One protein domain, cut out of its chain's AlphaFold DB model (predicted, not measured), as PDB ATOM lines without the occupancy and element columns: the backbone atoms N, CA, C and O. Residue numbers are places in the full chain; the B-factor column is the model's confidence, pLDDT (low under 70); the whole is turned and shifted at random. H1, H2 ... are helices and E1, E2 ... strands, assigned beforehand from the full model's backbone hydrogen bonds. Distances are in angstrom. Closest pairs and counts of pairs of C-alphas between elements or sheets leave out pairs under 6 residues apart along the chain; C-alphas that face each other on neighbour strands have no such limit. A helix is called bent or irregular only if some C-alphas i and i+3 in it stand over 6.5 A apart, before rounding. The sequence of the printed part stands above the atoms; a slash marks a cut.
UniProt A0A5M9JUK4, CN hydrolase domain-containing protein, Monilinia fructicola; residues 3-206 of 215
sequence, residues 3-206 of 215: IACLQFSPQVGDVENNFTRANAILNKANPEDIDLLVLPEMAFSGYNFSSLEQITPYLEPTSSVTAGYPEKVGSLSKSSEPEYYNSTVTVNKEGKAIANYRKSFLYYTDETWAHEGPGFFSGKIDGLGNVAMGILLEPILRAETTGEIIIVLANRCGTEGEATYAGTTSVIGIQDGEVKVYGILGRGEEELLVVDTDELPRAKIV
ATOM      1  N   ILE A   3       4.782 -48.041  58.115       94.19
ATOM      2  CA  ILE A   3       5.155 -46.979  57.180       94.19
ATOM      3  C   ILE A   3       5.865 -47.609  55.984       94.19
ATOM      4  O   ILE A   3       6.815 -48.374  56.151       94.19
ATOM      5  N   ALA A   4       5.420 -47.256  54.782       94.94
ATOM      6  CA  ALA A   4       6.036 -47.634  53.522       94.94
ATOM      7  C   ALA A   4       6.639 -46.401  52.834       94.94
ATOM      8  O   ALA A   4       5.976 -45.374  52.699       94.94
ATOM      9  N   CYS A   5       7.888 -46.489  52.381       95.62
ATOM     10  CA  CYS A   5       8.571 -45.411  51.667       95.62
ATOM     11  C   CYS A   5       9.126 -45.931  50.346       95.62
ATOM     12  O   CYS A   5       9.935 -46.861  50.339       95.62
ATOM     13  N   LEU A   6       8.703 -45.337  49.231       96.50
ATOM     14  CA  LEU A   6       9.236 -45.697  47.922       96.50
ATOM     15  C   LEU A   6      10.588 -45.012  47.705       96.50
ATOM     16  O   LEU A   6      10.677 -43.790  47.781       96.50
ATOM     17  N   GLN A   7      11.609 -45.787  47.348       97.69
ATOM     18  CA  GLN A   7      12.845 -45.273  46.771       97.69
ATOM     19  C   GLN A   7      12.966 -45.773  45.340       97.69
ATOM     20  O   GLN A   7      12.979 -46.978  45.102       97.69
ATOM     21  N   PHE A   8      13.072 -44.856  44.384       97.31
ATOM     22  CA  PHE A   8      13.324 -45.206  42.988       97.31
ATOM     23  C   PHE A   8      13.974 -44.049  42.223       97.31
ATOM     24  O   PHE A   8      14.177 -42.966  42.781       97.31
ATOM     25  N   SER A   9      14.317 -44.287  40.956       96.19
ATOM     26  CA  SER A   9      15.020 -43.331  40.093       96.19
ATOM     27  C   SER A   9      14.106 -42.800  38.978       96.19
ATOM     28  O   SER A   9      14.175 -43.304  37.847       96.19
ATOM     29  N   PRO A  10      13.222 -41.817  39.251       94.44
ATOM     30  CA  PRO A  10      12.372 -41.246  38.215       94.44
ATOM     31  C   PRO A  10      13.201 -40.535  37.142       94.44
ATOM     32  O   PRO A  10      14.328 -40.111  37.396       94.44
ATOM     33  N   GLN A  11      12.658 -40.445  35.933       95.12
ATOM     34  CA  GLN A  11      13.265 -39.777  34.784       95.12
ATOM     35  C   GLN A  11      12.479 -38.507  34.447       95.12
ATOM     36  O   GLN A  11      11.251 -38.561  34.367       95.12
ATOM     37  N   VAL A  12      13.169 -37.375  34.251       94.25
ATOM     38  CA  VAL A  12      12.521 -36.082  33.952       94.25
ATOM     39  C   VAL A  12      11.588 -36.216  32.761       94.25
ATOM     40  O   VAL A  12      11.996 -36.617  31.673       94.25
ATOM     41  N   GLY A  13      10.336 -35.843  32.982       93.38
ATOM     42  CA  GLY A  13       9.318 -35.740  31.955       93.38
ATOM     43  C   GLY A  13       8.734 -37.062  31.454       93.38
ATOM     44  O   GLY A  13       7.842 -37.030  30.607       93.38
ATOM     45  N   ASP A  14       9.180 -38.206  31.982       94.25
ATOM     46  CA  ASP A  14       8.707 -39.537  31.585       94.25
ATOM     47  C   ASP A  14       7.652 -40.089  32.561       94.25
ATOM     48  O   ASP A  14       7.845 -41.100  33.243       94.25
ATOM     49  N   VAL A  15       6.533 -39.365  32.667       92.12
ATOM     50  CA  VAL A  15       5.489 -39.587  33.686       92.12
ATOM     51  C   VAL A  15       4.944 -41.013  33.673       92.12
ATOM     52  O   VAL A  15       4.905 -41.667  34.716       92.12
ATOM     53  N   GLU A  16       4.571 -41.522  32.500       92.25
ATOM     54  CA  GLU A  16       3.966 -42.852  32.357       92.25
ATOM     55  C   GLU A  16       4.927 -43.973  32.780       92.25
ATOM     56  O   GLU A  16       4.539 -44.905  33.496       92.25
ATOM     57  N   ASN A  17       6.206 -43.882  32.397       94.81
ATOM     58  CA  ASN A  17       7.189 -44.886  32.799       94.81
ATOM     59  C   ASN A  17       7.562 -44.752  34.277       94.81
ATOM     60  O   ASN A  17       7.743 -45.773  34.945       94.81
ATOM     61  N   ASN A  18       7.634 -43.532  34.819       95.38
ATOM     62  CA  ASN A  18       7.852 -43.318  36.250       95.38
ATOM     63  C   ASN A  18       6.720 -43.931  37.074       95.38
ATOM     64  O   ASN A  18       6.982 -44.673  38.021       95.38
ATOM     65  N   PHE A  19       5.473 -43.696  36.672       93.38
ATOM     66  CA  PHE A  19       4.295 -44.297  37.289       93.38
ATOM     67  C   PHE A  19       4.322 -45.827  37.191       93.38
ATOM     68  O   PHE A  19       4.131 -46.523  38.189       93.38
ATOM     69  N   THR A  20       4.635 -46.373  36.012       95.19
ATOM     70  CA  THR A  20       4.742 -47.825  35.791       95.19
ATOM     71  C   THR A  20       5.805 -48.464  36.687       95.19
ATOM     72  O   THR A  20       5.552 -49.491  37.318       95.19
ATOM     73  N   ARG A  21       6.988 -47.848  36.793       95.56
ATOM     74  CA  ARG A  21       8.091 -48.336  37.636       95.56
ATOM     75  C   ARG A  21       7.768 -48.239  39.120       95.56
ATOM     76  O   ARG A  21       8.000 -49.205  39.846       95.56
ATOM     77  N   ALA A  22       7.186 -47.122  39.555       95.25
ATOM     78  CA  ALA A  22       6.711 -46.961  40.923       95.25
ATOM     79  C   ALA A  22       5.704 -48.066  41.274       95.25
ATOM     80  O   ALA A  22       5.898 -48.784  42.251       95.25
ATOM     81  N   ASN A  23       4.694 -48.295  40.430       93.50
ATOM     82  CA  ASN A  23       3.699 -49.345  40.655       93.50
ATOM     83  C   ASN A  23       4.294 -50.754  40.670       93.50
ATOM     84  O   ASN A  23       3.884 -51.579  41.481       93.50
ATOM     85  N   ALA A  24       5.282 -51.046  39.821       95.81
ATOM     86  CA  ALA A  24       5.959 -52.342  39.836       95.81
ATOM     87  C   ALA A  24       6.649 -52.635  41.185       95.81
ATOM     88  O   ALA A  24       6.757 -53.794  41.588       95.81
ATOM     89  N   ILE A  25       7.106 -51.594  41.887       96.06
ATOM     90  CA  ILE A  25       7.686 -51.701  43.228       96.06
ATOM     91  C   ILE A  25       6.580 -51.748  44.292       96.06
ATOM     92  O   ILE A  25       6.603 -52.630  45.147       96.06
ATOM     93  N   LEU A  26       5.592 -50.851  44.212       93.75
ATOM     94  CA  LEU A  26       4.496 -50.739  45.182       93.75
ATOM     95  C   LEU A  26       3.631 -52.005  45.250       93.75
ATOM     96  O   LEU A  26       3.282 -52.444  46.342       93.75
ATOM     97  N   ASN A  27       3.373 -52.653  44.110       92.12
ATOM     98  CA  ASN A  27       2.567 -53.878  44.021       92.12
ATOM     99  C   ASN A  27       3.192 -55.097  44.726       92.12
ATOM    100  O   ASN A  27       2.569 -56.155  44.790       92.12
ATOM    101  N   LYS A  28       4.423 -54.981  45.241       87.06
ATOM    102  CA  LYS A  28       5.060 -56.023  46.058       87.06
ATOM    103  C   LYS A  28       4.564 -56.024  47.506       87.06
ATOM    104  O   LYS A  28       4.788 -57.011  48.203       87.06
ATOM    105  N   ALA A  29       3.923 -54.948  47.961       89.19
ATOM    106  CA  ALA A  29       3.341 -54.856  49.294       89.19
ATOM    107  C   ALA A  29       1.813 -54.925  49.253       89.19
ATOM    108  O   ALA A  29       1.175 -54.565  48.266       89.19
ATOM    109  N   ASN A  30       1.229 -55.382  50.360       88.31
ATOM    110  CA  ASN A  30      -0.210 -55.357  50.559       88.31
ATOM    111  C   ASN A  30      -0.624 -53.972  51.095       88.31
ATOM    112  O   ASN A  30      -0.201 -53.616  52.197       88.31
ATOM    113  N   PRO A  31      -1.440 -53.189  50.366       82.69
ATOM    114  CA  PRO A  31      -1.841 -51.851  50.802       82.69
ATOM    115  C   PRO A  31      -2.662 -51.861  52.098       82.69
ATOM    116  O   PRO A  31      -2.606 -50.897  52.855       82.69
ATOM    117  N   GLU A  32      -3.374 -52.953  52.395       84.56
ATOM    118  CA  GLU A  32      -4.155 -53.088  53.634       84.56
ATOM    119  C   GLU A  32      -3.273 -53.170  54.891       84.56
ATOM    120  O   GLU A  32      -3.733 -52.861  55.988       84.56
ATOM    121  N   ASP A  33      -1.998 -53.537  54.730       88.88
ATOM    122  CA  ASP A  33      -1.023 -53.624  55.819       88.88
ATOM    123  C   ASP A  33      -0.230 -52.320  56.017       88.88
ATOM    124  O   ASP A  33       0.698 -52.291  56.824       88.88
ATOM    125  N   ILE A  34      -0.543 -51.252  55.276       90.62
ATOM    126  CA  ILE A  34       0.192 -49.982  55.315       90.62
ATOM    127  C   ILE A  34      -0.699 -48.885  55.911       90.62
ATOM    128  O   ILE A  34      -1.805 -48.614  55.435       90.62
ATOM    129  N   ASP A  35      -0.189 -48.207  56.941       90.19
ATOM    130  CA  ASP A  35      -0.852 -47.052  57.555       90.19
ATOM    131  C   ASP A  35      -0.498 -45.749  56.825       90.19
ATOM    132  O   ASP A  35      -1.341 -44.862  56.684       90.19
ATOM    133  N   LEU A  36       0.745 -45.638  56.345       90.31
ATOM    134  CA  LEU A  36       1.269 -44.460  55.655       90.31
ATOM    135  C   LEU A  36       2.201 -44.868  54.508       90.31
ATOM    136  O   LEU A  36       3.215 -45.521  54.741       90.31
ATOM    137  N   LEU A  37       1.893 -44.426  53.286       92.31
ATOM    138  CA  LEU A  37       2.789 -44.501  52.129       92.31
ATOM    139  C   LEU A  37       3.368 -43.112  51.837       92.31
ATOM    140  O   LEU A  37       2.614 -42.151  51.695       92.31
ATOM    141  N   VAL A  38       4.692 -43.020  51.714       92.44
ATOM    142  CA  VAL A  38       5.407 -41.788  51.359       92.44
ATOM    143  C   VAL A  38       6.192 -42.002  50.069       92.44
ATOM    144  O   VAL A  38       6.990 -42.937  49.961       92.44
ATOM    145  N   LEU A  39       5.962 -41.137  49.082       93.38
ATOM    146  CA  LEU A  39       6.704 -41.121  47.823       93.38
ATOM    147  C   LEU A  39       7.739 -39.982  47.811       93.38
ATOM    148  O   LEU A  39       7.555 -38.988  48.518       93.38
ATOM    149  N   PRO A  40       8.811 -40.092  47.004       91.81
ATOM    150  CA  PRO A  40       9.797 -39.027  46.867       91.81
ATOM    151  C   PRO A  40       9.218 -37.708  46.338       91.81
ATOM    152  O   PRO A  40       8.146 -37.659  45.728       91.81
ATOM    153  N   GLU A  41       9.987 -36.636  46.522       90.81
ATOM    154  CA  GLU A  41       9.751 -35.345  45.874       90.81
ATOM    155  C   GLU A  41       9.653 -35.510  44.347       90.81
ATOM    156  O   GLU A  41      10.512 -36.143  43.729       90.81
ATOM    157  N   MET A  42       8.593 -34.946  43.756       90.12
ATOM    158  CA  MET A  42       8.315 -34.964  42.315       90.12
ATOM    159  C   MET A  42       8.420 -36.363  41.687       90.12
ATOM    160  O   MET A  42       8.976 -36.546  40.601       90.12
ATOM    161  N   ALA A  43       7.870 -37.364  42.388       90.31
ATOM    162  CA  ALA A  43       8.032 -38.780  42.065       90.31
ATOM    163  C   ALA A  43       7.704 -39.111  40.602       90.31
ATOM    164  O   ALA A  43       8.407 -39.905  39.990       90.31
ATOM    165  N   PHE A  44       6.667 -38.510  40.016       91.56
ATOM    166  CA  PHE A  44       6.225 -38.884  38.671       91.56
ATOM    167  C   PHE A  44       6.774 -37.988  37.564       91.56
ATOM    168  O   PHE A  44       7.015 -38.479  36.466       91.56
ATOM    169  N   SER A  45       7.044 -36.711  37.823       91.00
ATOM    170  CA  SER A  45       7.591 -35.806  36.806       91.00
ATOM    171  C   SER A  45       9.118 -35.865  36.690       91.00
ATOM    172  O   SER A  45       9.658 -35.411  35.687       91.00
ATOM    173  N   GLY A  46       9.826 -36.386  37.700       89.19
ATOM    174  CA  GLY A  46      11.252 -36.091  37.884       89.19
ATOM    175  C   GLY A  46      11.443 -34.668  38.416       89.19
ATOM    176  O   GLY A  46      10.457 -33.972  38.650       89.19
ATOM    177  N   TYR A  47      12.686 -34.243  38.648       90.00
ATOM    178  CA  TYR A  47      12.967 -33.039  39.452       90.00
ATOM    179  C   TYR A  47      13.699 -31.931  38.687       90.00
ATOM    180  O   TYR A  47      13.338 -30.763  38.790       90.00
ATOM    181  N   ASN A  48      14.729 -32.286  37.918       89.81
ATOM    182  CA  ASN A  48      15.699 -31.348  37.355       89.81
ATOM    183  C   ASN A  48      15.188 -30.613  36.097       89.81
ATOM    184  O   ASN A  48      15.730 -30.778  35.003       89.81
ATOM    185  N   PHE A  49      14.131 -29.815  36.253       91.38
ATOM    186  CA  PHE A  49      13.637 -28.879  35.243       91.38
ATOM    187  C   PHE A  49      14.393 -27.551  35.334       91.38
ATOM    188  O   PHE A  49      14.574 -27.020  36.427       91.38
ATOM    189  N   SER A  50      14.815 -26.990  34.198       89.44
ATOM    190  CA  SER A  50      15.612 -25.750  34.184       89.44
ATOM    191  C   SER A  50      14.806 -24.475  33.938       89.44
ATOM    192  O   SER A  50      15.368 -23.378  33.957       89.44
ATOM    193  N   SER A  51      13.508 -24.597  33.651       90.94
ATOM    194  CA  SER A  51      12.641 -23.451  33.394       90.94
ATOM    195  C   SER A  51      11.164 -23.778  33.589       90.94
ATOM    196  O   SER A  51      10.739 -24.936  33.499       90.94
ATOM    197  N   LEU A  52      10.361 -22.722  33.749       89.81
ATOM    198  CA  LEU A  52       8.906 -22.820  33.740       89.81
ATOM    199  C   LEU A  52       8.376 -23.484  32.456       89.81
ATOM    200  O   LEU A  52       7.452 -24.289  32.517       89.81
ATOM    201  N   GLU A  53       8.965 -23.192  31.293       93.31
ATOM    202  CA  GLU A  53       8.555 -23.792  30.015       93.31
ATOM    203  C   GLU A  53       8.717 -25.318  30.024       93.31
ATOM    204  O   GLU A  53       7.817 -26.030  29.584       93.31
ATOM    205  N   GLN A  54       9.825 -25.825  30.577       92.44
ATOM    206  CA  GLN A  54      10.084 -27.263  30.638       92.44
ATOM    207  C   GLN A  54       9.157 -27.998  31.605       92.44
ATOM    208  O   GLN A  54       8.752 -29.120  31.310       92.44
ATOM    209  N   ILE A  55       8.819 -27.389  32.746       93.31
ATOM    210  CA  ILE A  55       7.956 -28.028  33.747       93.31
ATOM    211  C   ILE A  55       6.463 -27.872  33.436       93.31
ATOM    212  O   ILE A  55       5.651 -28.675  33.889       93.31
ATOM    213  N   THR A  56       6.085 -26.874  32.628       92.00
ATOM    214  CA  THR A  56       4.683 -26.546  32.311       92.00
ATOM    215  C   THR A  56       3.821 -27.747  31.895       92.00
ATOM    216  O   THR A  56       2.688 -27.831  32.375       92.00
ATOM    217  N   PRO A  57       4.297 -28.692  31.056       92.94
ATOM    218  CA  PRO A  57       3.509 -29.862  30.662       92.94
ATOM    219  C   PRO A  57       3.150 -30.810  31.815       92.94
ATOM    220  O   PRO A  57       2.243 -31.622  31.662       92.94
ATOM    221  N   TYR A  58       3.857 -30.714  32.942       91.00
ATOM    222  CA  TYR A  58       3.770 -31.636  34.073       91.00
ATOM    223  C   TYR A  58       3.087 -31.022  35.298       91.00
ATOM    224  O   TYR A  58       2.934 -31.704  36.303       91.00
ATOM    225  N   LEU A  59       2.690 -29.748  35.227       86.50
ATOM    226  CA  LEU A  59       1.991 -29.052  36.302       86.50
ATOM    227  C   LEU A  59       0.574 -29.597  36.496       86.50
ATOM    228  O   LEU A  59      -0.242 -29.578  35.570       86.50
ATOM    229  N   GLU A  60       0.245 -29.973  37.728       81.75
ATOM    230  CA  GLU A  60      -1.053 -30.551  38.075       81.75
ATOM    231  C   GLU A  60      -1.845 -29.628  39.015       81.75
ATOM    232  O   GLU A  60      -1.262 -28.936  39.855       81.75
ATOM    233  N   PRO A  61      -3.189 -29.595  38.910       63.81
ATOM    234  CA  PRO A  61      -4.015 -28.807  39.822       63.81
ATOM    235  C   PRO A  61      -4.019 -29.377  41.250       63.81
ATOM    236  O   PRO A  61      -4.149 -28.612  42.200       63.81
ATOM    237  N   THR A  62      -3.905 -30.704  41.399       63.59
ATOM    238  CA  THR A  62      -3.821 -31.445  42.673       63.59
ATOM    239  C   THR A  62      -3.238 -32.840  42.422       63.59
ATOM    240  O   THR A  62      -3.521 -33.405  41.366       63.59
ATOM    241  N   SER A  63      -2.572 -33.448  43.409       57.78
ATOM    242  CA  SER A  63      -2.165 -34.869  43.387       57.78
ATOM    243  C   SER A  63      -2.969 -35.727  44.392       57.78
ATOM    244  O   SER A  63      -3.586 -35.198  45.320       57.78
ATOM    245  N   SER A  64      -3.025 -37.050  44.176       42.16
ATOM    246  CA  SER A  64      -3.880 -38.019  44.891       42.16
ATOM    247  C   SER A  64      -3.140 -38.951  45.880       42.16
ATOM    248  O   SER A  64      -3.727 -39.914  46.365       42.16
ATOM    249  N   VAL A  65      -1.874 -38.674  46.226       56.81
ATOM    250  CA  VAL A  65      -1.026 -39.481  47.142       56.81
ATOM    251  C   VAL A  65      -0.079 -38.553  47.923       56.81
ATOM    252  O   VAL A  65       0.245 -37.498  47.387       56.81
ATOM    253  N   THR A  66       0.414 -38.938  49.121       59.69
ATOM    254  CA  THR A  66       1.585 -38.280  49.765       59.69
ATOM    255  C   THR A  66       2.821 -38.408  48.896       59.69
ATOM    256  O   THR A  66       3.642 -39.313  49.046       59.69
ATOM    257  N   ALA A  67       2.905 -37.490  47.951       66.69
ATOM    258  CA  ALA A  67       3.904 -37.411  46.919       66.69
ATOM    259  C   ALA A  67       4.232 -35.942  46.696       66.69
ATOM    260  O   ALA A  67       3.333 -35.091  46.684       66.69
ATOM    261  N   GLY A  68       5.516 -35.658  46.482       69.62
ATOM    262  CA  GLY A  68       5.883 -34.361  45.943       69.62
ATOM    263  C   GLY A  68       5.390 -34.248  44.499       69.62
ATOM    264  O   GLY A  68       5.498 -35.214  43.742       69.62
ATOM    265  N   TYR A  69       4.869 -33.092  44.111       80.19
ATOM    266  CA  TYR A  69       4.382 -32.812  42.764       80.19
ATOM    267  C   TYR A  69       4.504 -31.313  42.436       80.19
ATOM    268  O   TYR A  69       4.476 -30.476  43.346       80.19
ATOM    269  N   PRO A  70       4.649 -30.956  41.149       75.06
ATOM    270  CA  PRO A  70       4.607 -29.565  40.721       75.06
ATOM    271  C   PRO A  70       3.148 -29.075  40.657       75.06
ATOM    272  O   PRO A  70       2.364 -29.480  39.797       75.06
ATOM    273  N   GLU A  71       2.773 -28.209  41.597       85.62
ATOM    274  CA  GLU A  71       1.414 -27.687  41.776       85.62
ATOM    275  C   GLU A  71       1.190 -26.412  40.953       85.62
ATOM    276  O   GLU A  71       2.008 -25.488  40.977       85.62
ATOM    277  N   LYS A  72       0.033 -26.321  40.287       83.19
ATOM    278  CA  LYS A  72      -0.466 -25.093  39.651       83.19
ATOM    279  C   LYS A  72      -1.728 -24.587  40.334       83.19
ATOM    280  O   LYS A  72      -2.756 -25.261  40.345       83.19
ATOM    281  N   VAL A  73      -1.691 -23.338  40.784       81.38
ATOM    282  CA  VAL A  73      -2.832 -22.674  41.415       81.38
ATOM    283  C   VAL A  73      -3.564 -21.819  40.391       81.38
ATOM    284  O   VAL A  73      -2.990 -20.956  39.725       81.38
ATOM    285  N   GLY A  74      -4.864 -22.081  40.248       72.44
ATOM    286  CA  GLY A  74      -5.738 -21.310  39.375       72.44
ATOM    287  C   GLY A  74      -5.867 -19.856  39.831       72.44
ATOM    288  O   GLY A  74      -5.943 -19.556  41.020       72.44
ATOM    289  N   SER A  75      -5.949 -18.952  38.863       66.00
ATOM    290  CA  SER A  75      -6.109 -17.529  39.128       66.00
ATOM    291  C   SER A  75      -7.541 -17.210  39.578       66.00
ATOM    292  O   SER A  75      -8.493 -17.385  38.814       66.00
ATOM    293  N   LEU A  76      -7.713 -16.737  40.820       56.84
ATOM    294  CA  LEU A  76      -9.024 -16.338  41.367       56.84
ATOM    295  C   LEU A  76      -9.592 -15.077  40.689       56.84
ATOM    296  O   LEU A  76     -10.786 -14.796  40.793       56.84
ATOM    297  N   SER A  77      -8.755 -14.325  39.968       53.06
ATOM    298  CA  SER A  77      -9.147 -13.162  39.173       53.06
ATOM    299  C   SER A  77      -8.625 -13.311  37.744       53.06
ATOM    300  O   SER A  77      -7.516 -13.780  37.538       53.06
ATOM    301  N   LYS A  78      -9.365 -12.860  36.724       57.97
ATOM    302  CA  LYS A  78      -8.891 -12.904  35.319       57.97
ATOM    303  C   LYS A  78      -7.613 -12.079  35.055       57.97
ATOM    304  O   LYS A  78      -7.126 -12.084  33.932       57.97
ATOM    305  N   SER A  79      -7.112 -11.350  36.054       57.69
ATOM    306  CA  SER A  79      -5.982 -10.420  35.971       57.69
ATOM    307  C   SER A  79      -4.708 -10.886  36.681       57.69
ATOM    308  O   SER A  79      -3.689 -10.224  36.531       57.69
ATOM    309  N   SER A  80      -4.742 -11.971  37.458       65.06
ATOM    310  CA  SER A  80      -3.540 -12.513  38.110       65.06
ATOM    311  C   SER A  80      -2.916 -13.612  37.252       65.06
ATOM    312  O   SER A  80      -3.632 -14.454  36.701       65.06
ATOM    313  N   GLU A  81      -1.591 -13.613  37.126       74.12
ATOM    314  CA  GLU A  81      -0.881 -14.763  36.571       74.12
ATOM    315  C   GLU A  81      -1.048 -15.978  37.500       74.12
ATOM    316  O   GLU A  81      -1.240 -15.805  38.706       74.12
ATOM    317  N   PRO A  82      -1.077 -17.206  36.956       82.31
ATOM    318  CA  PRO A  82      -1.091 -18.417  37.771       82.31
ATOM    319  C   PRO A  82       0.190 -18.532  38.608       82.31
ATOM    320  O   PRO A  82       1.273 -18.199  38.136       82.31
ATOM    321  N   GLU A  83       0.054 -19.062  39.820       89.62
ATOM    322  CA  GLU A  83       1.180 -19.348  40.713       89.62
ATOM    323  C   GLU A  83       1.542 -20.836  40.646       89.62
ATOM    324  O   GLU A  83       0.669 -21.702  40.497       89.62
ATOM    325  N   TYR A  84       2.833 -21.127  40.775       91.25
ATOM    326  CA  TYR A  84       3.398 -22.471  40.688       91.25
ATOM    327  C   TYR A  84       4.203 -22.795  41.939       91.25
ATOM    328  O   TYR A  84       4.903 -21.929  42.465       91.25
ATOM    329  N   TYR A  85       4.128 -24.039  42.405       92.81
ATOM    330  CA  TYR A  85       4.791 -24.469  43.634       92.81
ATOM    331  C   TYR A  85       5.374 -25.870  43.500       92.81
ATOM    332  O   TYR A  85       4.816 -26.732  42.825       92.81
ATOM    333  N   ASN A  86       6.471 -26.117  44.210       91.25
ATOM    334  CA  ASN A  86       6.892 -27.469  44.551       91.25
ATOM    335  C   ASN A  86       6.156 -27.880  45.828       91.25
ATOM    336  O   ASN A  86       6.364 -27.277  46.885       91.25
ATOM    337  N   SER A  87       5.270 -28.864  45.728       89.06
ATOM    338  CA  SER A  87       4.312 -29.166  46.786       89.06
ATOM    339  C   SER A  87       4.312 -30.631  47.169       89.06
ATOM    340  O   SER A  87       4.639 -31.492  46.368       89.06
ATOM    341  N   THR A  88       3.867 -30.923  48.387       87.44
ATOM    342  CA  THR A  88       3.473 -32.260  48.833       87.44
ATOM    343  C   THR A  88       1.999 -32.206  49.214       87.44
ATOM    344  O   THR A  88       1.539 -31.225  49.803       87.44
ATOM    345  N   VAL A  89       1.231 -33.239  48.888       86.81
ATOM    346  CA  VAL A  89      -0.182 -33.348  49.283       86.81
ATOM    347  C   VAL A  89      -0.401 -34.651  50.019       86.81
ATOM    348  O   VAL A  89      -0.027 -35.685  49.514       86.81
ATOM    349  N   THR A  90      -1.017 -34.644  51.193       85.81
ATOM    350  CA  THR A  90      -1.405 -35.880  51.882       85.81
ATOM    351  C   THR A  90      -2.830 -36.240  51.514       85.81
ATOM    352  O   THR A  90      -3.732 -35.402  51.602       85.81
ATOM    353  N   VAL A  91      -3.039 -37.503  51.152       85.25
ATOM    354  CA  VAL A  91      -4.338 -38.041  50.740       85.25
ATOM    355  C   VAL A  91      -4.702 -39.233  51.613       85.25
ATOM    356  O   VAL A  91      -3.842 -40.040  51.958       85.25
ATOM    357  N   ASN A  92      -5.967 -39.306  52.026       83.69
ATOM    358  CA  ASN A  92      -6.462 -40.384  52.879       83.69
ATOM    359  C   ASN A  92      -6.874 -41.634  52.073       83.69
ATOM    360  O   ASN A  92      -6.858 -41.630  50.842       83.69
ATOM    361  N   LYS A  93      -7.281 -42.705  52.771       80.19
ATOM    362  CA  LYS A  93      -7.692 -43.979  52.148       80.19
ATOM    363  C   LYS A  93      -8.919 -43.840  51.233       80.19
ATOM    364  O   LYS A  93      -9.089 -44.642  50.322       80.19
ATOM    365  N   GLU A  94      -9.739 -42.807  51.420       81.00
ATOM    366  CA  GLU A  94     -10.882 -42.491  50.554       81.00
ATOM    367  C   GLU A  94     -10.501 -41.658  49.313       81.00
ATOM    368  O   GLU A  94     -11.376 -41.281  48.534       81.00
ATOM    369  N   GLY A  95      -9.216 -41.339  49.121       79.25
ATOM    370  CA  GLY A  95      -8.736 -40.532  47.996       79.25
ATOM    371  C   GLY A  95      -8.958 -39.025  48.165       79.25
ATOM    372  O   GLY A  95      -8.839 -38.269  47.201       79.25
ATOM    373  N   LYS A  96      -9.281 -38.552  49.375       83.94
ATOM    374  CA  LYS A  96      -9.476 -37.129  49.678       83.94
ATOM    375  C   LYS A  96      -8.161 -36.481  50.112       83.94
ATOM    376  O   LYS A  96      -7.512 -36.954  51.044       83.94
ATOM    377  N   ALA A  97      -7.815 -35.349  49.500       86.88
ATOM    378  CA  ALA A  97      -6.725 -34.498  49.973       86.88
ATOM    379  C   ALA A  97      -7.055 -33.919  51.359       86.88
ATOM    380  O   ALA A  97      -8.081 -33.256  51.545       86.88
ATOM    381  N   ILE A  98      -6.190 -34.192  52.333       88.25
ATOM    382  CA  ILE A  98      -6.360 -33.804  53.740       88.25
ATOM    383  C   ILE A  98      -5.294 -32.821  54.229       88.25
ATOM    384  O   ILE A  98      -5.511 -32.147  55.232       88.25
ATOM    385  N   ALA A  99      -4.171 -32.699  53.517       87.25
ATOM    386  CA  ALA A  99      -3.168 -31.667  53.757       87.25
ATOM    387  C   ALA A  99      -2.430 -31.325  52.457       87.25
ATOM    388  O   ALA A  99      -2.258 -32.184  51.600       87.25
ATOM    389  N   ASN A 100      -1.975 -30.084  52.315       88.81
ATOM    390  CA  ASN A 100      -1.113 -29.642  51.222       88.81
ATOM    391  C   ASN A 100      -0.054 -28.703  51.807       88.81
ATOM    392  O   ASN A 100      -0.368 -27.819  52.603       88.81
ATOM    393  N   TYR A 101       1.200 -28.950  51.457       89.75
ATOM    394  CA  TYR A 101       2.359 -28.173  51.870       89.75
ATOM    395  C   TYR A 101       3.096 -27.699  50.623       89.75
ATOM    396  O   TYR A 101       3.395 -28.510  49.750       89.75
ATOM    397  N   ARG A 102       3.416 -26.407  50.571       92.25
ATOM    398  CA  ARG A 102       4.214 -25.776  49.515       92.25
ATOM    399  C   ARG A 102       5.610 -25.499  50.056       92.25
ATOM    400  O   ARG A 102       5.744 -24.909  51.132       92.25
ATOM    401  N   LYS A 103       6.640 -25.922  49.326       90.75
ATOM    402  CA  LYS A 103       8.046 -25.791  49.719       90.75
ATOM    403  C   LYS A 103       8.368 -24.337  50.047       90.75
ATOM    404  O   LYS A 103       8.173 -23.448  49.227       90.75
ATOM    405  N   SER A 104       8.810 -24.097  51.277       89.50
ATOM    406  CA  SER A 104       9.084 -22.738  51.767       89.50
ATOM    407  C   SER A 104      10.517 -22.281  51.506       89.50
ATOM    408  O   SER A 104      10.755 -21.088  51.444       89.50
ATOM    409  N   PHE A 105      11.452 -23.221  51.341       88.38
ATOM    410  CA  PHE A 105      12.854 -22.940  51.036       88.38
ATOM    411  C   PHE A 105      13.191 -23.596  49.704       88.38
ATOM    412  O   PHE A 105      13.309 -24.822  49.624       88.38
ATOM    413  N   LEU A 106      13.255 -22.790  48.646       87.88
ATOM    414  CA  LEU A 106      13.528 -23.292  47.305       87.88
ATOM    415  C   LEU A 106      14.990 -23.712  47.172       87.88
ATOM    416  O   LEU A 106      15.888 -23.168  47.813       87.88
ATOM    417  N   TYR A 107      15.220 -24.706  46.323       87.12
ATOM    418  CA  TYR A 107      16.548 -25.007  45.813       87.12
ATOM    419  C   TYR A 107      16.746 -24.316  44.465       87.12
ATOM    420  O   TYR A 107      15.761 -24.026  43.791       87.12
ATOM    421  N   TYR A 108      17.993 -24.118  44.022       85.88
ATOM    422  CA  TYR A 108      18.284 -23.399  42.769       85.88
ATOM    423  C   TYR A 108      17.515 -23.952  41.555       85.88
ATOM    424  O   TYR A 108      17.192 -23.213  40.629       85.88
ATOM    425  N   THR A 109      17.219 -25.257  41.547       85.69
ATOM    426  CA  THR A 109      16.412 -25.907  40.507       85.69
ATOM    427  C   THR A 109      14.974 -25.381  40.509       85.69
ATOM    428  O   THR A 109      14.413 -25.103  39.451       85.69
ATOM    429  N   ASP A 110      14.394 -25.186  41.692       88.81
ATOM    430  CA  ASP A 110      13.007 -24.761  41.878       88.81
ATOM    431  C   ASP A 110      12.837 -23.242  41.763       88.81
ATOM    432  O   ASP A 110      11.793 -22.780  41.312       88.81
ATOM    433  N   GLU A 111      13.861 -22.457  42.118       90.62
ATOM    434  CA  GLU A 111      13.859 -20.981  42.056       90.62
ATOM    435  C   GLU A 111      13.501 -20.431  40.665       90.62
ATOM    436  O   GLU A 111      13.039 -19.300  40.530       90.62
ATOM    437  N   THR A 112      13.711 -21.231  39.618       90.25
ATOM    438  CA  THR A 112      13.447 -20.841  38.227       90.25
ATOM    439  C   THR A 112      11.979 -20.953  37.814       90.25
ATOM    440  O   THR A 112      11.606 -20.424  36.762       90.25
ATOM    441  N   TRP A 113      11.147 -21.648  38.596       91.50
ATOM    442  CA  TRP A 113       9.767 -21.954  38.208       91.50
ATOM    443  C   TRP A 113       8.742 -21.923  39.348       91.50
ATOM    444  O   TRP A 113       7.555 -21.815  39.050       91.50
ATOM    445  N   ALA A 114       9.155 -22.009  40.616       92.44
ATOM    446  CA  ALA A 114       8.271 -22.079  41.777       92.44
ATOM    447  C   ALA A 114       8.303 -20.802  42.631       92.44
ATOM    448  O   ALA A 114       9.309 -20.101  42.708       92.44
ATOM    449  N   HIS A 115       7.206 -20.551  43.342       92.69
ATOM    450  CA  HIS A 115       7.139 -19.596  44.443       92.69
ATOM    451  C   HIS A 115       7.359 -20.292  45.793       92.69
ATOM    452  O   HIS A 115       7.064 -21.477  45.955       92.69
ATOM    453  N   GLU A 116       7.830 -19.537  46.786       93.25
ATOM    454  CA  GLU A 116       7.934 -20.011  48.168       93.25
ATOM    455  C   GLU A 116       6.551 -20.158  48.819       93.25
ATOM    456  O   GLU A 116       5.664 -19.310  48.684       93.25
ATOM    457  N   GLY A 117       6.370 -21.253  49.558       90.00
ATOM    458  CA  GLY A 117       5.231 -21.454  50.446       90.00
ATOM    459  C   GLY A 117       5.307 -20.615  51.733       90.00
ATOM    460  O   GLY A 117       6.356 -20.079  52.078       90.00
ATOM    461  N   PRO A 118       4.205 -20.530  52.500       89.31
ATOM    462  CA  PRO A 118       4.093 -19.646  53.668       89.31
ATOM    463  C   PRO A 118       4.838 -20.135  54.926       89.31
ATOM    464  O   PRO A 118       4.754 -19.487  55.971       89.31
ATOM    465  N   GLY A 119       5.515 -21.284  54.868       84.69
ATOM    466  CA  GLY A 119       6.161 -21.942  56.002       84.69
ATOM    467  C   GLY A 119       5.827 -23.433  56.092       84.69
ATOM    468  O   GLY A 119       4.970 -23.948  55.369       84.69
ATOM    469  N   PHE A 120       6.501 -24.129  57.011       82.56
ATOM    470  CA  PHE A 120       6.273 -25.551  57.273       82.56
ATOM    471  C   PHE A 120       4.809 -25.842  57.603       82.56
ATOM    472  O   PHE A 120       4.179 -25.134  58.392       82.56
ATOM    473  N   PHE A 121       4.288 -26.940  57.060       83.69
ATOM    474  CA  PHE A 121       3.020 -27.469  57.537       83.69
ATOM    475  C   PHE A 121       3.216 -28.061  58.932       83.69
ATOM    476  O   PHE A 121       4.119 -28.869  59.147       83.69
ATOM    477  N   SER A 122       2.326 -27.702  59.852       86.06
ATOM    478  CA  SER A 122       2.171 -28.354  61.146       86.06
ATOM    479  C   SER A 122       0.686 -28.444  61.462       86.06
ATOM    480  O   SER A 122      -0.033 -27.445  61.400       86.06
ATOM    481  N   GLY A 123       0.209 -29.641  61.779       86.00
ATOM    482  CA  GLY A 123      -1.202 -29.845  62.063       86.00
ATOM    483  C   GLY A 123      -1.513 -31.264  62.496       86.00
ATOM    484  O   GLY A 123      -0.686 -32.168  62.394       86.00
ATOM    485  N   LYS A 124      -2.735 -31.461  62.990       86.88
ATOM    486  CA  LYS A 124      -3.242 -32.792  63.301       86.88
ATOM    487  C   LYS A 124      -3.857 -33.411  62.050       86.88
ATOM    488  O   LYS A 124      -4.718 -32.796  61.426       86.88
ATOM    489  N   ILE A 125      -3.440 -34.627  61.727       85.25
ATOM    490  CA  ILE A 125      -4.017 -35.455  60.672       85.25
ATOM    491  C   ILE A 125      -4.691 -36.662  61.327       85.25
ATOM    492  O   ILE A 125      -4.090 -37.356  62.151       85.25
ATOM    493  N   ASP A 126      -5.953 -36.908  60.978       82.38
ATOM    494  CA  ASP A 126      -6.694 -38.061  61.491       82.38
ATOM    495  C   ASP A 126      -5.983 -39.368  61.112       82.38
ATOM    496  O   ASP A 126      -5.553 -39.556  59.976       82.38
ATOM    497  N   GLY A 127      -5.805 -40.254  62.094       82.12
ATOM    498  CA  GLY A 127      -5.047 -41.503  61.947       82.12
ATOM    499  C   GLY A 127      -3.525 -41.370  62.093       82.12
ATOM    500  O   GLY A 127      -2.888 -42.344  62.479       82.12
ATOM    501  N   LEU A 128      -2.940 -40.184  61.876       82.94
ATOM    502  CA  LEU A 128      -1.484 -39.959  61.975       82.94
ATOM    503  C   LEU A 128      -1.064 -39.128  63.198       82.94
ATOM    504  O   LEU A 128       0.102 -39.137  63.583       82.94
ATOM    505  N   GLY A 129      -1.997 -38.419  63.836       86.00
ATOM    506  CA  GLY A 129      -1.694 -37.565  64.984       86.00
ATOM    507  C   GLY A 129      -1.102 -36.219  64.562       86.00
ATOM    508  O   GLY A 129      -1.549 -35.629  63.583       86.00
ATOM    509  N   ASN A 130      -0.151 -35.691  65.336       87.50
ATOM    510  CA  ASN A 130       0.507 -34.423  65.013       87.50
ATOM    511  C   ASN A 130       1.583 -34.662  63.953       87.50
ATOM    512  O   ASN A 130       2.540 -35.390  64.199       87.50
ATOM    513  N   VAL A 131       1.432 -34.024  62.797       86.38
ATOM    514  CA  VAL A 131       2.318 -34.175  61.643       86.38
ATOM    515  C   VAL A 131       2.942 -32.827  61.304       86.38
ATOM    516  O   VAL A 131       2.271 -31.792  61.313       86.38
ATOM    517  N   ALA A 132       4.229 -32.856  60.974       86.56
ATOM    518  CA  ALA A 132       4.916 -31.769  60.295       86.56
ATOM    519  C   ALA A 132       5.406 -32.264  58.931       86.56
ATOM    520  O   ALA A 132       5.837 -33.411  58.815       86.56
ATOM    521  N   MET A 133       5.333 -31.417  57.903       84.62
ATOM    522  CA  MET A 133       5.812 -31.758  56.558       84.62
ATOM    523  C   MET A 133       6.867 -30.763  56.084       84.62
ATOM    524  O   MET A 133       6.759 -29.562  56.335       84.62
ATOM    525  N   GLY A 134       7.863 -31.281  55.366       81.94
ATOM    526  CA  GLY A 134       8.926 -30.519  54.721       81.94
ATOM    527  C   GLY A 134       9.377 -31.203  53.428       81.94
ATOM    528  O   GLY A 134       9.203 -32.409  53.271       81.94
ATOM    529  N   ILE A 135       9.946 -30.427  52.507       79.88
ATOM    530  CA  ILE A 135      10.529 -30.895  51.242       79.88
ATOM    531  C   ILE A 135      11.941 -30.326  51.186       79.88
ATOM    532  O   ILE A 135      12.075 -29.110  51.285       79.88
ATOM    533  N   LEU A 136      12.937 -31.205  51.022       66.88
ATOM    534  CA  LEU A 136      14.376 -30.916  51.058       66.88
ATOM    535  C   LEU A 136      14.793 -30.156  52.335       66.88
ATOM    536  O   LEU A 136      14.556 -28.964  52.499       66.88
ATOM    537  N   LEU A 137      15.371 -30.880  53.293       61.62
ATOM    538  CA  LEU A 137      15.496 -30.399  54.669       61.62
ATOM    539  C   LEU A 137      16.733 -29.515  54.902       61.62
ATOM    540  O   LEU A 137      17.857 -29.933  54.627       61.62
ATOM    541  N   GLU A 138      16.526 -28.391  55.587       47.53
ATOM    542  CA  GLU A 138      17.477 -27.867  56.568       47.53
ATOM    543  C   GLU A 138      16.977 -28.297  57.969       47.53
ATOM    544  O   GLU A 138      15.793 -28.122  58.278       47.53
ATOM    545  N   PRO A 139      17.796 -28.961  58.806       47.66
ATOM    546  CA  PRO A 139      17.308 -29.612  60.019       47.66
ATOM    547  C   PRO A 139      16.892 -28.614  61.102       47.66
ATOM    548  O   PRO A 139      17.729 -28.000  61.759       47.66
ATOM    549  N   ILE A 140      15.591 -28.548  61.384       48.66
ATOM    550  CA  ILE A 140      15.073 -27.966  62.627       48.66
ATOM    551  C   ILE A 140      14.997 -29.085  63.670       48.66
ATOM    552  O   ILE A 140      13.979 -29.748  63.835       48.66
ATOM    553  N   LEU A 141      16.097 -29.305  64.392       53.44
ATOM    554  CA  LEU A 141      16.116 -30.160  65.582       53.44
ATOM    555  C   LEU A 141      16.114 -29.292  66.839       53.44
ATOM    556  O   LEU A 141      17.145 -29.120  67.485       53.44
ATOM    557  N   ARG A 142      14.947 -28.740  67.184       50.78
ATOM    558  CA  ARG A 142      14.636 -28.269  68.545       50.78
ATOM    559  C   ARG A 142      13.156 -28.478  68.831       50.78
ATOM    560  O   ARG A 142      12.357 -27.555  68.719       50.78
ATOM    561  N   ALA A 143      12.806 -29.704  69.188       53.81
ATOM    562  CA  ALA A 143      11.492 -30.031  69.711       53.81
ATOM    563  C   ALA A 143      11.684 -30.728  71.064       53.81
ATOM    564  O   ALA A 143      12.269 -31.805  71.132       53.81
ATOM    565  N   GLU A 144      11.233 -30.088  72.143       57.59
ATOM    566  CA  GLU A 144      11.084 -30.719  73.457       57.59
ATOM    567  C   GLU A 144       9.654 -31.259  73.538       57.59
ATOM    568  O   GLU A 144       8.728 -30.559  73.944       57.59
ATOM    569  N   THR A 145       9.447 -32.483  73.055       64.50
ATOM    570  CA  THR A 145       8.125 -33.123  73.044       64.50
ATOM    571  C   THR A 145       8.081 -34.293  74.011       64.50
ATOM    572  O   THR A 145       9.037 -35.051  74.135       64.50
ATOM    573  N   THR A 146       6.933 -34.493  74.659       66.88
ATOM    574  CA  THR A 146       6.647 -35.720  75.405       66.88
ATOM    575  C   THR A 146       6.302 -36.833  74.416       66.88
ATOM    576  O   THR A 146       5.178 -36.879  73.913       66.88
ATOM    577  N   GLY A 147       7.263 -37.704  74.111       80.44
ATOM    578  CA  GLY A 147       7.089 -38.835  73.197       80.44
ATOM    579  C   GLY A 147       8.155 -38.894  72.106       80.44
ATOM    580  O   GLY A 147       8.972 -37.988  71.962       80.44
ATOM    581  N   GLU A 148       8.146 -39.990  71.356       87.44
ATOM    582  CA  GLU A 148       9.051 -40.196  70.229       87.44
ATOM    583  C   GLU A 148       8.577 -39.431  68.988       87.44
ATOM    584  O   GLU A 148       7.408 -39.499  68.608       87.44
ATOM    585  N   ILE A 149       9.500 -38.721  68.343       88.56
ATOM    586  CA  ILE A 149       9.280 -38.087  67.044       88.56
ATOM    587  C   ILE A 149       9.741 -39.061  65.965       88.56
ATOM    588  O   ILE A 149      10.933 -39.350  65.867       88.56
ATOM    589  N   ILE A 150       8.812 -39.529  65.132       91.06
ATOM    590  CA  ILE A 150       9.139 -40.325  63.946       91.06
ATOM    591  C   ILE A 150       9.412 -39.385  62.773       91.06
ATOM    592  O   ILE A 150       8.579 -38.556  62.410       91.06
ATOM    593  N   ILE A 151      10.586 -39.531  62.169       90.81
ATOM    594  CA  ILE A 151      11.019 -38.813  60.976       90.81
ATOM    595  C   ILE A 151      11.070 -39.815  59.827       90.81
ATOM    596  O   ILE A 151      11.767 -40.831  59.893       90.81
ATOM    597  N   VAL A 152      10.336 -39.502  58.762       91.38
ATOM    598  CA  VAL A 152      10.257 -40.302  57.541       91.38
ATOM    599  C   VAL A 152      10.924 -39.529  56.410       91.38
ATOM    600  O   VAL A 152      10.488 -38.436  56.058       91.38
ATOM    601  N   LEU A 153      11.990 -40.093  55.849       92.75
ATOM    602  CA  LEU A 153      12.756 -39.517  54.748       92.75
ATOM    603  C   LEU A 153      12.585 -40.411  53.520       92.75
ATOM    604  O   LEU A 153      13.249 -41.442  53.423       92.75
ATOM    605  N   ALA A 154      11.697 -40.035  52.598       92.69
ATOM    606  CA  ALA A 154      11.509 -40.727  51.322       92.69
ATOM    607  C   ALA A 154      12.301 -40.017  50.221       92.69
ATOM    608  O   ALA A 154      11.949 -38.925  49.778       92.69
ATOM    609  N   ASN A 155      13.385 -40.648  49.784       93.62
ATOM    610  CA  ASN A 155      14.319 -40.081  48.825       93.62
ATOM    611  C   ASN A 155      14.239 -40.828  47.498       93.62
ATOM    612  O   ASN A 155      14.116 -42.051  47.456       93.62
ATOM    613  N   ARG A 156      14.418 -40.099  46.397       94.44
ATOM    614  CA  ARG A 156      14.766 -40.709  45.113       94.44
ATOM    615  C   ARG A 156      16.232 -41.151  45.099       94.44
ATOM    616  O   ARG A 156      17.046 -40.677  45.894       94.44
ATOM    617  N   CYS A 157      16.582 -42.032  44.170       96.38
ATOM    618  CA  CYS A 157      17.953 -42.468  43.917       96.38
ATOM    619  C   CYS A 157      18.325 -42.292  42.434       96.38
ATOM    620  O   CYS A 157      17.518 -41.814  41.637       96.38
ATOM    621  N   GLY A 158      19.555 -42.655  42.070       94.50
ATOM    622  CA  GLY A 158      20.016 -42.649  40.681       94.50
ATOM    623  C   GLY A 158      20.501 -41.284  40.200       94.50
ATOM    624  O   GLY A 158      20.842 -40.412  40.998       94.50
ATOM    625  N   THR A 159      20.587 -41.114  38.884       92.31
ATOM    626  CA  THR A 159      21.170 -39.928  38.241       92.31
ATOM    627  C   THR A 159      20.168 -39.245  37.325       92.31
ATOM    628  O   THR A 159      19.420 -39.917  36.615       92.31
ATOM    629  N   GLU A 160      20.194 -37.916  37.301       87.88
ATOM    630  CA  GLU A 160      19.345 -37.086  36.450       87.88
ATOM    631  C   GLU A 160      20.144 -35.893  35.911       87.88
ATOM    632  O   GLU A 160      20.398 -34.913  36.619       87.88
ATOM    633  N   GLY A 161      20.582 -35.988  34.654       85.75
ATOM    634  CA  GLY A 161      21.590 -35.071  34.124       85.75
ATOM    635  C   GLY A 161      22.880 -35.162  34.945       85.75
ATOM    636  O   GLY A 161      23.390 -36.255  35.177       85.75
ATOM    637  N   GLU A 162      23.372 -34.019  35.425       86.88
ATOM    638  CA  GLU A 162      24.582 -33.923  36.257       86.88
ATOM    639  C   GLU A 162      24.324 -34.213  37.752       86.88
ATOM    640  O   GLU A 162      25.263 -34.319  38.545       86.88
ATOM    641  N   ALA A 163      23.058 -34.333  38.172       87.81
ATOM    642  CA  ALA A 163      22.701 -34.577  39.567       87.81
ATOM    643  C   ALA A 163      22.717 -36.079  39.893       87.81
ATOM    644  O   ALA A 163      22.160 -36.898  39.160       87.81
ATOM    645  N   THR A 164      23.313 -36.446  41.032       92.25
ATOM    646  CA  THR A 164      23.275 -37.812  41.579       92.25
ATOM    647  C   THR A 164      22.541 -37.819  42.915       92.25
ATOM    648  O   THR A 164      22.972 -37.177  43.872       92.25
ATOM    649  N   TYR A 165      21.464 -38.592  42.999       92.69
ATOM    650  CA  TYR A 165      20.663 -38.775  44.202       92.69
ATOM    651  C   TYR A 165      21.073 -40.054  44.921       92.69
ATOM    652  O   TYR A 165      21.082 -41.151  44.355       92.69
ATOM    653  N   ALA A 166      21.395 -39.918  46.204       92.62
ATOM    654  CA  ALA A 166      21.931 -41.022  46.985       92.62
ATOM    655  C   ALA A 166      20.899 -42.125  47.268       92.62
ATOM    656  O   ALA A 166      21.304 -43.263  47.479       92.62
ATOM    657  N   GLY A 167      19.597 -41.826  47.290       94.12
ATOM    658  CA  GLY A 167      18.614 -42.692  47.940       94.12
ATOM    659  C   GLY A 167      18.725 -42.550  49.454       94.12
ATOM    660  O   GLY A 167      18.570 -41.450  49.985       94.12
ATOM    661  N   THR A 168      19.046 -43.633  50.163       95.56
ATOM    662  CA  THR A 168      19.123 -43.659  51.638       95.56
ATOM    663  C   THR A 168      17.818 -43.262  52.333       95.56
ATOM    664  O   THR A 168      17.820 -42.665  53.409       95.56
ATOM    665  N   THR A 169      16.694 -43.616  51.706       96.62
ATOM    666  CA  THR A 169      15.360 -43.538  52.306       96.62
ATOM    667  C   THR A 169      15.376 -44.209  53.667       96.62
ATOM    668  O   THR A 169      15.890 -45.321  53.798       96.62
ATOM    669  N   SER A 170      14.862 -43.531  54.688       96.25
ATOM    670  CA  SER A 170      14.972 -43.992  56.069       96.25
ATOM    671  C   SER A 170      13.801 -43.561  56.939       96.25
ATOM    672  O   SER A 170      13.170 -42.529  56.714       96.25
ATOM    673  N   VAL A 171      13.535 -44.374  57.958       95.81
ATOM    674  CA  VAL A 171      12.602 -44.054  59.039       95.81
ATOM    675  C   VAL A 171      13.374 -44.105  60.346       95.81
ATOM    676  O   VAL A 171      13.934 -45.147  60.711       95.81
ATOM    677  N   ILE A 172      13.428 -42.967  61.033       94.44
ATOM    678  CA  ILE A 172      14.153 -42.803  62.292       94.44
ATOM    679  C   ILE A 172      13.226 -42.252  63.371       94.44
ATOM    680  O   ILE A 172      12.340 -41.455  63.087       94.44
ATOM    681  N   GLY A 173      13.435 -42.678  64.606       91.81
ATOM    682  CA  GLY A 173      12.769 -42.144  65.784       91.81
ATOM    683  C   GLY A 173      13.745 -41.330  66.620       91.81
ATOM    684  O   GLY A 173      14.903 -41.720  66.765       91.81
ATOM    685  N   ILE A 174      13.304 -40.197  67.156       88.50
ATOM    686  CA  ILE A 174      14.073 -39.399  68.112       88.50
ATOM    687  C   ILE A 174      13.289 -39.315  69.413       88.50
ATOM    688  O   ILE A 174      12.159 -38.832  69.434       88.50
ATOM    689  N   GLN A 175      13.901 -39.769  70.503       85.88
ATOM    690  CA  GLN A 175      13.303 -39.740  71.832       85.88
ATOM    691  C   GLN A 175      14.397 -39.569  72.883       85.88
ATOM    692  O   GLN A 175      15.383 -40.299  72.858       85.88
ATOM    693  N   ASP A 176      14.236 -38.608  73.795       82.06
ATOM    694  CA  ASP A 176      15.151 -38.382  74.927       82.06
ATOM    695  C   ASP A 176      16.637 -38.245  74.524       82.06
ATOM    696  O   ASP A 176      17.547 -38.695  75.217       82.06
ATOM    697  N   GLY A 177      16.893 -37.618  73.368       76.88
ATOM    698  CA  GLY A 177      18.242 -37.437  72.813       76.88
ATOM    699  C   GLY A 177      18.828 -38.681  72.136       76.88
ATOM    700  O   GLY A 177      19.945 -38.632  71.622       76.88
ATOM    701  N   GLU A 178      18.084 -39.783  72.095       83.88
ATOM    702  CA  GLU A 178      18.453 -41.009  71.402       83.88
ATOM    703  C   GLU A 178      17.854 -41.037  69.996       83.88
ATOM    704  O   GLU A 178      16.714 -40.619  69.790       83.88
ATOM    705  N   VAL A 179      18.609 -41.573  69.033       89.38
ATOM    706  CA  VAL A 179      18.124 -41.781  67.665       89.38
ATOM    707  C   VAL A 179      18.003 -43.277  67.397       89.38
ATOM    708  O   VAL A 179      18.992 -44.012  67.432       89.38
ATOM    709  N   LYS A 180      16.783 -43.729  67.122       93.44
ATOM    710  CA  LYS A 180      16.434 -45.098  66.739       93.44
ATOM    711  C   LYS A 180      16.301 -45.171  65.221       93.44
ATOM    712  O   LYS A 180      15.736 -44.277  64.605       93.44
ATOM    713  N   VAL A 181      16.805 -46.233  64.605       95.81
ATOM    714  CA  VAL A 181      16.683 -46.472  63.162       95.81
ATOM    715  C   VAL A 181      15.770 -47.670  62.956       95.81
ATOM    716  O   VAL A 181      16.143 -48.797  63.286       95.81
ATOM    717  N   TYR A 182      14.582 -47.433  62.405       97.19
ATOM    718  CA  TYR A 182      13.614 -48.486  62.089       97.19
ATOM    719  C   TYR A 182      13.926 -49.146  60.746       97.19
ATOM    720  O   TYR A 182      13.802 -50.359  60.595       97.19
ATOM    721  N   GLY A 183      14.421 -48.369  59.783       97.12
ATOM    722  CA  GLY A 183      14.826 -48.889  58.487       97.12
ATOM    723  C   GLY A 183      15.590 -47.870  57.662       97.12
ATOM    724  O   GLY A 183      15.450 -46.663  57.854       97.12
ATOM    725  N   ILE A 184      16.416 -48.381  56.755       97.12
ATOM    726  CA  ILE A 184      17.183 -47.601  55.793       97.12
ATOM    727  C   ILE A 184      17.392 -48.447  54.536       97.12
ATOM    728  O   ILE A 184      17.690 -49.637  54.649       97.12
ATOM    729  N   LEU A 185      17.224 -47.839  53.366       97.44
ATOM    730  CA  LEU A 185      17.616 -48.431  52.089       97.44
ATOM    731  C   LEU A 185      19.041 -48.028  51.723       97.44
ATOM    732  O   LEU A 185      19.538 -46.969  52.111       97.44
ATOM    733  N   GLY A 186      19.706 -48.879  50.956       96.56
ATOM    734  CA  GLY A 186      21.020 -48.615  50.403       96.56
ATOM    735  C   GLY A 186      20.999 -47.551  49.309       96.56
ATOM    736  O   GLY A 186      19.962 -47.033  48.877       96.56
ATOM    737  N   ARG A 187      22.204 -47.196  48.859       94.94
ATOM    738  CA  ARG A 187      22.383 -46.217  47.787       94.94
ATOM    739  C   ARG A 187      22.063 -46.838  46.436       94.94
ATOM    740  O   ARG A 187      22.563 -47.913  46.132       94.94
ATOM    741  N   GLY A 188      21.282 -46.135  45.617       92.06
ATOM    742  CA  GLY A 188      20.921 -46.602  44.273       92.06
ATOM    743  C   GLY A 188      19.946 -47.786  44.236       92.06
ATOM    744  O   GLY A 188      19.638 -48.267  43.154       92.06
ATOM    745  N   GLU A 189      19.454 -48.251  45.387       94.75
ATOM    746  CA  GLU A 189      18.443 -49.309  45.446       94.75
ATOM    747  C   GLU A 189      17.084 -48.765  44.993       94.75
ATOM    748  O   GLU A 189      16.703 -47.659  45.382       94.75
ATOM    749  N   GLU A 190      16.355 -49.529  44.180       96.81
ATOM    750  CA  GLU A 190      14.965 -49.238  43.814       96.81
ATOM    751  C   GLU A 190      14.040 -50.231  44.525       96.81
ATOM    752  O   GLU A 190      13.835 -51.359  44.066       96.81
ATOM    753  N   GLU A 191      13.518 -49.833  45.684       97.06
ATOM    754  CA  GLU A 191      12.802 -50.722  46.596       97.06
ATOM    755  C   GLU A 191      11.757 -49.967  47.432       97.06
ATOM    756  O   GLU A 191      11.752 -48.736  47.517       97.06
ATOM    757  N   LEU A 192      10.841 -50.725  48.036       96.69
ATOM    758  CA  LEU A 192       9.876 -50.229  49.006       96.69
ATOM    759  C   LEU A 192      10.376 -50.544  50.417       96.69
ATOM    760  O   LEU A 192      10.386 -51.704  50.831       96.69
ATOM    761  N   LEU A 193      10.754 -49.516  51.175       96.88
ATOM    762  CA  LEU A 193      11.067 -49.675  52.590       96.88
ATOM    763  C   LEU A 193       9.766 -49.800  53.375       96.88
ATOM    764  O   LEU A 193       9.040 -48.817  53.472       96.88
ATOM    765  N   VAL A 194       9.501 -50.960  53.970       95.88
ATOM    766  CA  VAL A 194       8.376 -51.154  54.897       95.88
ATOM    767  C   VAL A 194       8.922 -51.348  56.306       95.88
ATOM    768  O   VAL A 194       9.751 -52.229  56.536       95.88
ATOM    769  N   VAL A 195       8.468 -50.520  57.243       95.88
ATOM    770  CA  VAL A 195       8.841 -50.595  58.661       95.88
ATOM    771  C   VAL A 195       7.599 -50.586  59.535       95.88
ATOM    772  O   VAL A 195       6.638 -49.887  59.224       95.88
ATOM    773  N   ASP A 196       7.637 -51.313  60.647       95.50
ATOM    774  CA  ASP A 196       6.660 -51.173  61.723       95.50
ATOM    775  C   ASP A 196       7.317 -50.463  62.908       95.50
ATOM    776  O   ASP A 196       8.299 -50.940  63.478       95.50
ATOM    777  N   THR A 197       6.803 -49.285  63.250       93.81
ATOM    778  CA  THR A 197       7.316 -48.476  64.365       93.81
ATOM    779  C   THR A 197       6.902 -49.000  65.741       93.81
ATOM    780  O   THR A 197       7.464 -48.552  66.741       93.81
ATOM    781  N   ASP A 198       5.978 -49.969  65.795       93.06
ATOM    782  CA  ASP A 198       5.617 -50.672  67.032       93.06
ATOM    783  C   ASP A 198       6.586 -51.835  67.339       93.06
ATOM    784  O   ASP A 198       6.589 -52.373  68.449       93.06
ATOM    785  N   GLU A 199       7.435 -52.214  66.376       94.56
ATOM    786  CA  GLU A 199       8.500 -53.202  66.559       94.56
ATOM    787  C   GLU A 199       9.801 -52.571  67.088       94.56
ATOM    788  O   GLU A 199       9.988 -51.354  67.122       94.56
ATOM    789  N   LEU A 200      10.741 -53.419  67.523       94.00
ATOM    790  CA  LEU A 200      12.053 -52.953  67.967       94.00
ATOM    791  C   LEU A 200      12.833 -52.321  66.800       94.00
ATOM    792  O   LEU A 200      12.880 -52.899  65.711       94.00
ATOM    793  N   PRO A 201      13.521 -51.185  67.023       94.75
ATOM    794  CA  PRO A 201      14.333 -50.572  65.984       94.75
ATOM    795  C   PRO A 201      15.500 -51.486  65.598       94.75
ATOM    796  O   PRO A 201      16.087 -52.174  66.436       94.75
ATOM    797  N   ARG A 202      15.893 -51.441  64.322       94.38
ATOM    798  CA  ARG A 202      17.021 -52.221  63.787       94.38
ATOM    799  C   ARG A 202      18.365 -51.782  64.352       94.38
ATOM    800  O   ARG A 202      19.281 -52.593  64.457       94.38
ATOM    801  N   ALA A 203      18.499 -50.499  64.673       93.38
ATOM    802  CA  ALA A 203      19.707 -49.945  65.263       93.38
ATOM    803  C   ALA A 203      19.397 -48.723  66.132       93.38
ATOM    804  O   ALA A 203      18.334 -48.110  66.035       93.38
ATOM    805  N   LYS A 204      20.370 -48.344  66.958       90.25
ATOM    806  CA  LYS A 204      20.363 -47.118  67.753       90.25
ATOM    807  C   LYS A 204      21.675 -46.382  67.522       90.25
ATOM    808  O   LYS A 204      22.743 -46.985  67.618       90.25
ATOM    809  N   ILE A 205      21.596 -45.094  67.216       85.44
ATOM    810  CA  ILE A 205      22.770 -44.235  67.086       85.44
ATOM    811  C   ILE A 205      23.104 -43.706  68.477       85.44
ATOM    812  O   ILE A 205      22.258 -43.140  69.167       85.44
ATOM    813  N   VAL A 206      24.354 -43.902  68.880       77.44
ATOM    814  CA  VAL A 206      24.894 -43.400  70.143       77.44
ATOM    815  C   VAL A 206      25.992 -42.391  69.842       77.44
ATOM    816  O   VAL A 206      26.868 -42.639  69.012       77.44
TER     817      VAL A 206
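What this domain is: This is residues 3 to 206 of the 215 residues of the protein "CN hydrolase domain-containing protein" of Monilinia fructicola (UniProt A0A5M9JUK4). Two sheet pairs lie at either end of an elongated domain: at one end the sheets E2 E1 E13 and E8 E11 E12 E14 stand face to face with strands crossed, and at the other the twisted sheet E3 E4 E5 partly faces the hairpin E6 E7. H1 packs with its residues 22 to 26 on the sheet E2 E1 E13, over E1, small H2 grazes E3 E4 E5, and the hairpin E9 E10 lies at one end of E1, where Gln 7 and Cys 157 come closest, their C-alphas 6.5 A apart. The 204 printed residues have two named helices and fourteen named strands, in the order E1 H1 E2 H2 and then E3 to E14; under half of the residues are in named elements, and the class is mixed, helices and strands. E2 E1 E13 is mixed, and the other sheets are antiparallel. The whole is compact, with a radius of gyration of the C-alphas of 17.2 A and spans of 54 by 34 by 34 A.

Where its parts are: E1, residues 3 to 7, begins at C-alpha 3 (5.155, -46.979, 57.180). H1 is residues 15 to 26, 16.0 A long, E2 36 to 38 and H2 52 to 58. E3 is 67 to 73, 17.1 A, E4 83 to 91, 21.9 A, and E5 97 to 102. E6 is 121 to 125, E7 129 to 133, E8 149 to 153, E9 157 to 160 and E10 163 to 166. E11 is 170 to 175, 16.4 A, E12 178 to 184, 17.0 A, and E13 191 to 196, 16.3 A. E14, 203 to 205, ends at C-alpha 205 (22.770, -44.235, 67.086).

How they stand to each other: E1 is parallel to E2, with N 4 and O 36 2.8 A apart, and antiparallel to E13, N 5 and O 193 2.8 A. E1, H1 and E2 form a strand-helix-strand unit, two parallel neighbour strands with a helix between, its crossover right-handed. H1 is on this sheet at a height of 9.4 A, over E1, slantwise at 47 degrees on the local plane; its closest C-alphas to E13 are Ile 25 and Glu 191, 6.2 A. Four sheets form a stack, face to face in two pairs. E2 E1 E13 faces E8 E11 E12 E14 at 9.9 A, strands at 45 degrees; N 151 and O 172, N 173 and O 180, and N 181 and O 203 are each 2.8 A apart. E3 E4 E5 is a meander, each strand the antiparallel neighbour of the one before, with N 69 and O 87, and N 88 and O 101, each 2.8 A apart; E4 bends by 73 degrees at residue 86. It faces the hairpin E6 and E7, N 125 and O 129 2.8 A, at 10.5 A. E7 and E8 are near each other. In the hairpin E9 and E10, N 165 and O 158 are 2.8 A apart. Each O i to N i+4 pair of H1 is within hydrogen-bond range; H2, irregular with C-alphas 54 and 57 7.1 A apart, has 1 of 3, and 2 of 4 O i to N i+3 pairs.

The domain as a whole: The two C-alphas farthest apart, Lys 78 and Val 206, are 57.3 A apart. The printed part has no cut. The links E2 to H2, E5 to E6 and E7 to E8 are long. The pLDDT is under 70 at residues 61 to 68, 75 to 80 and 136 to 146.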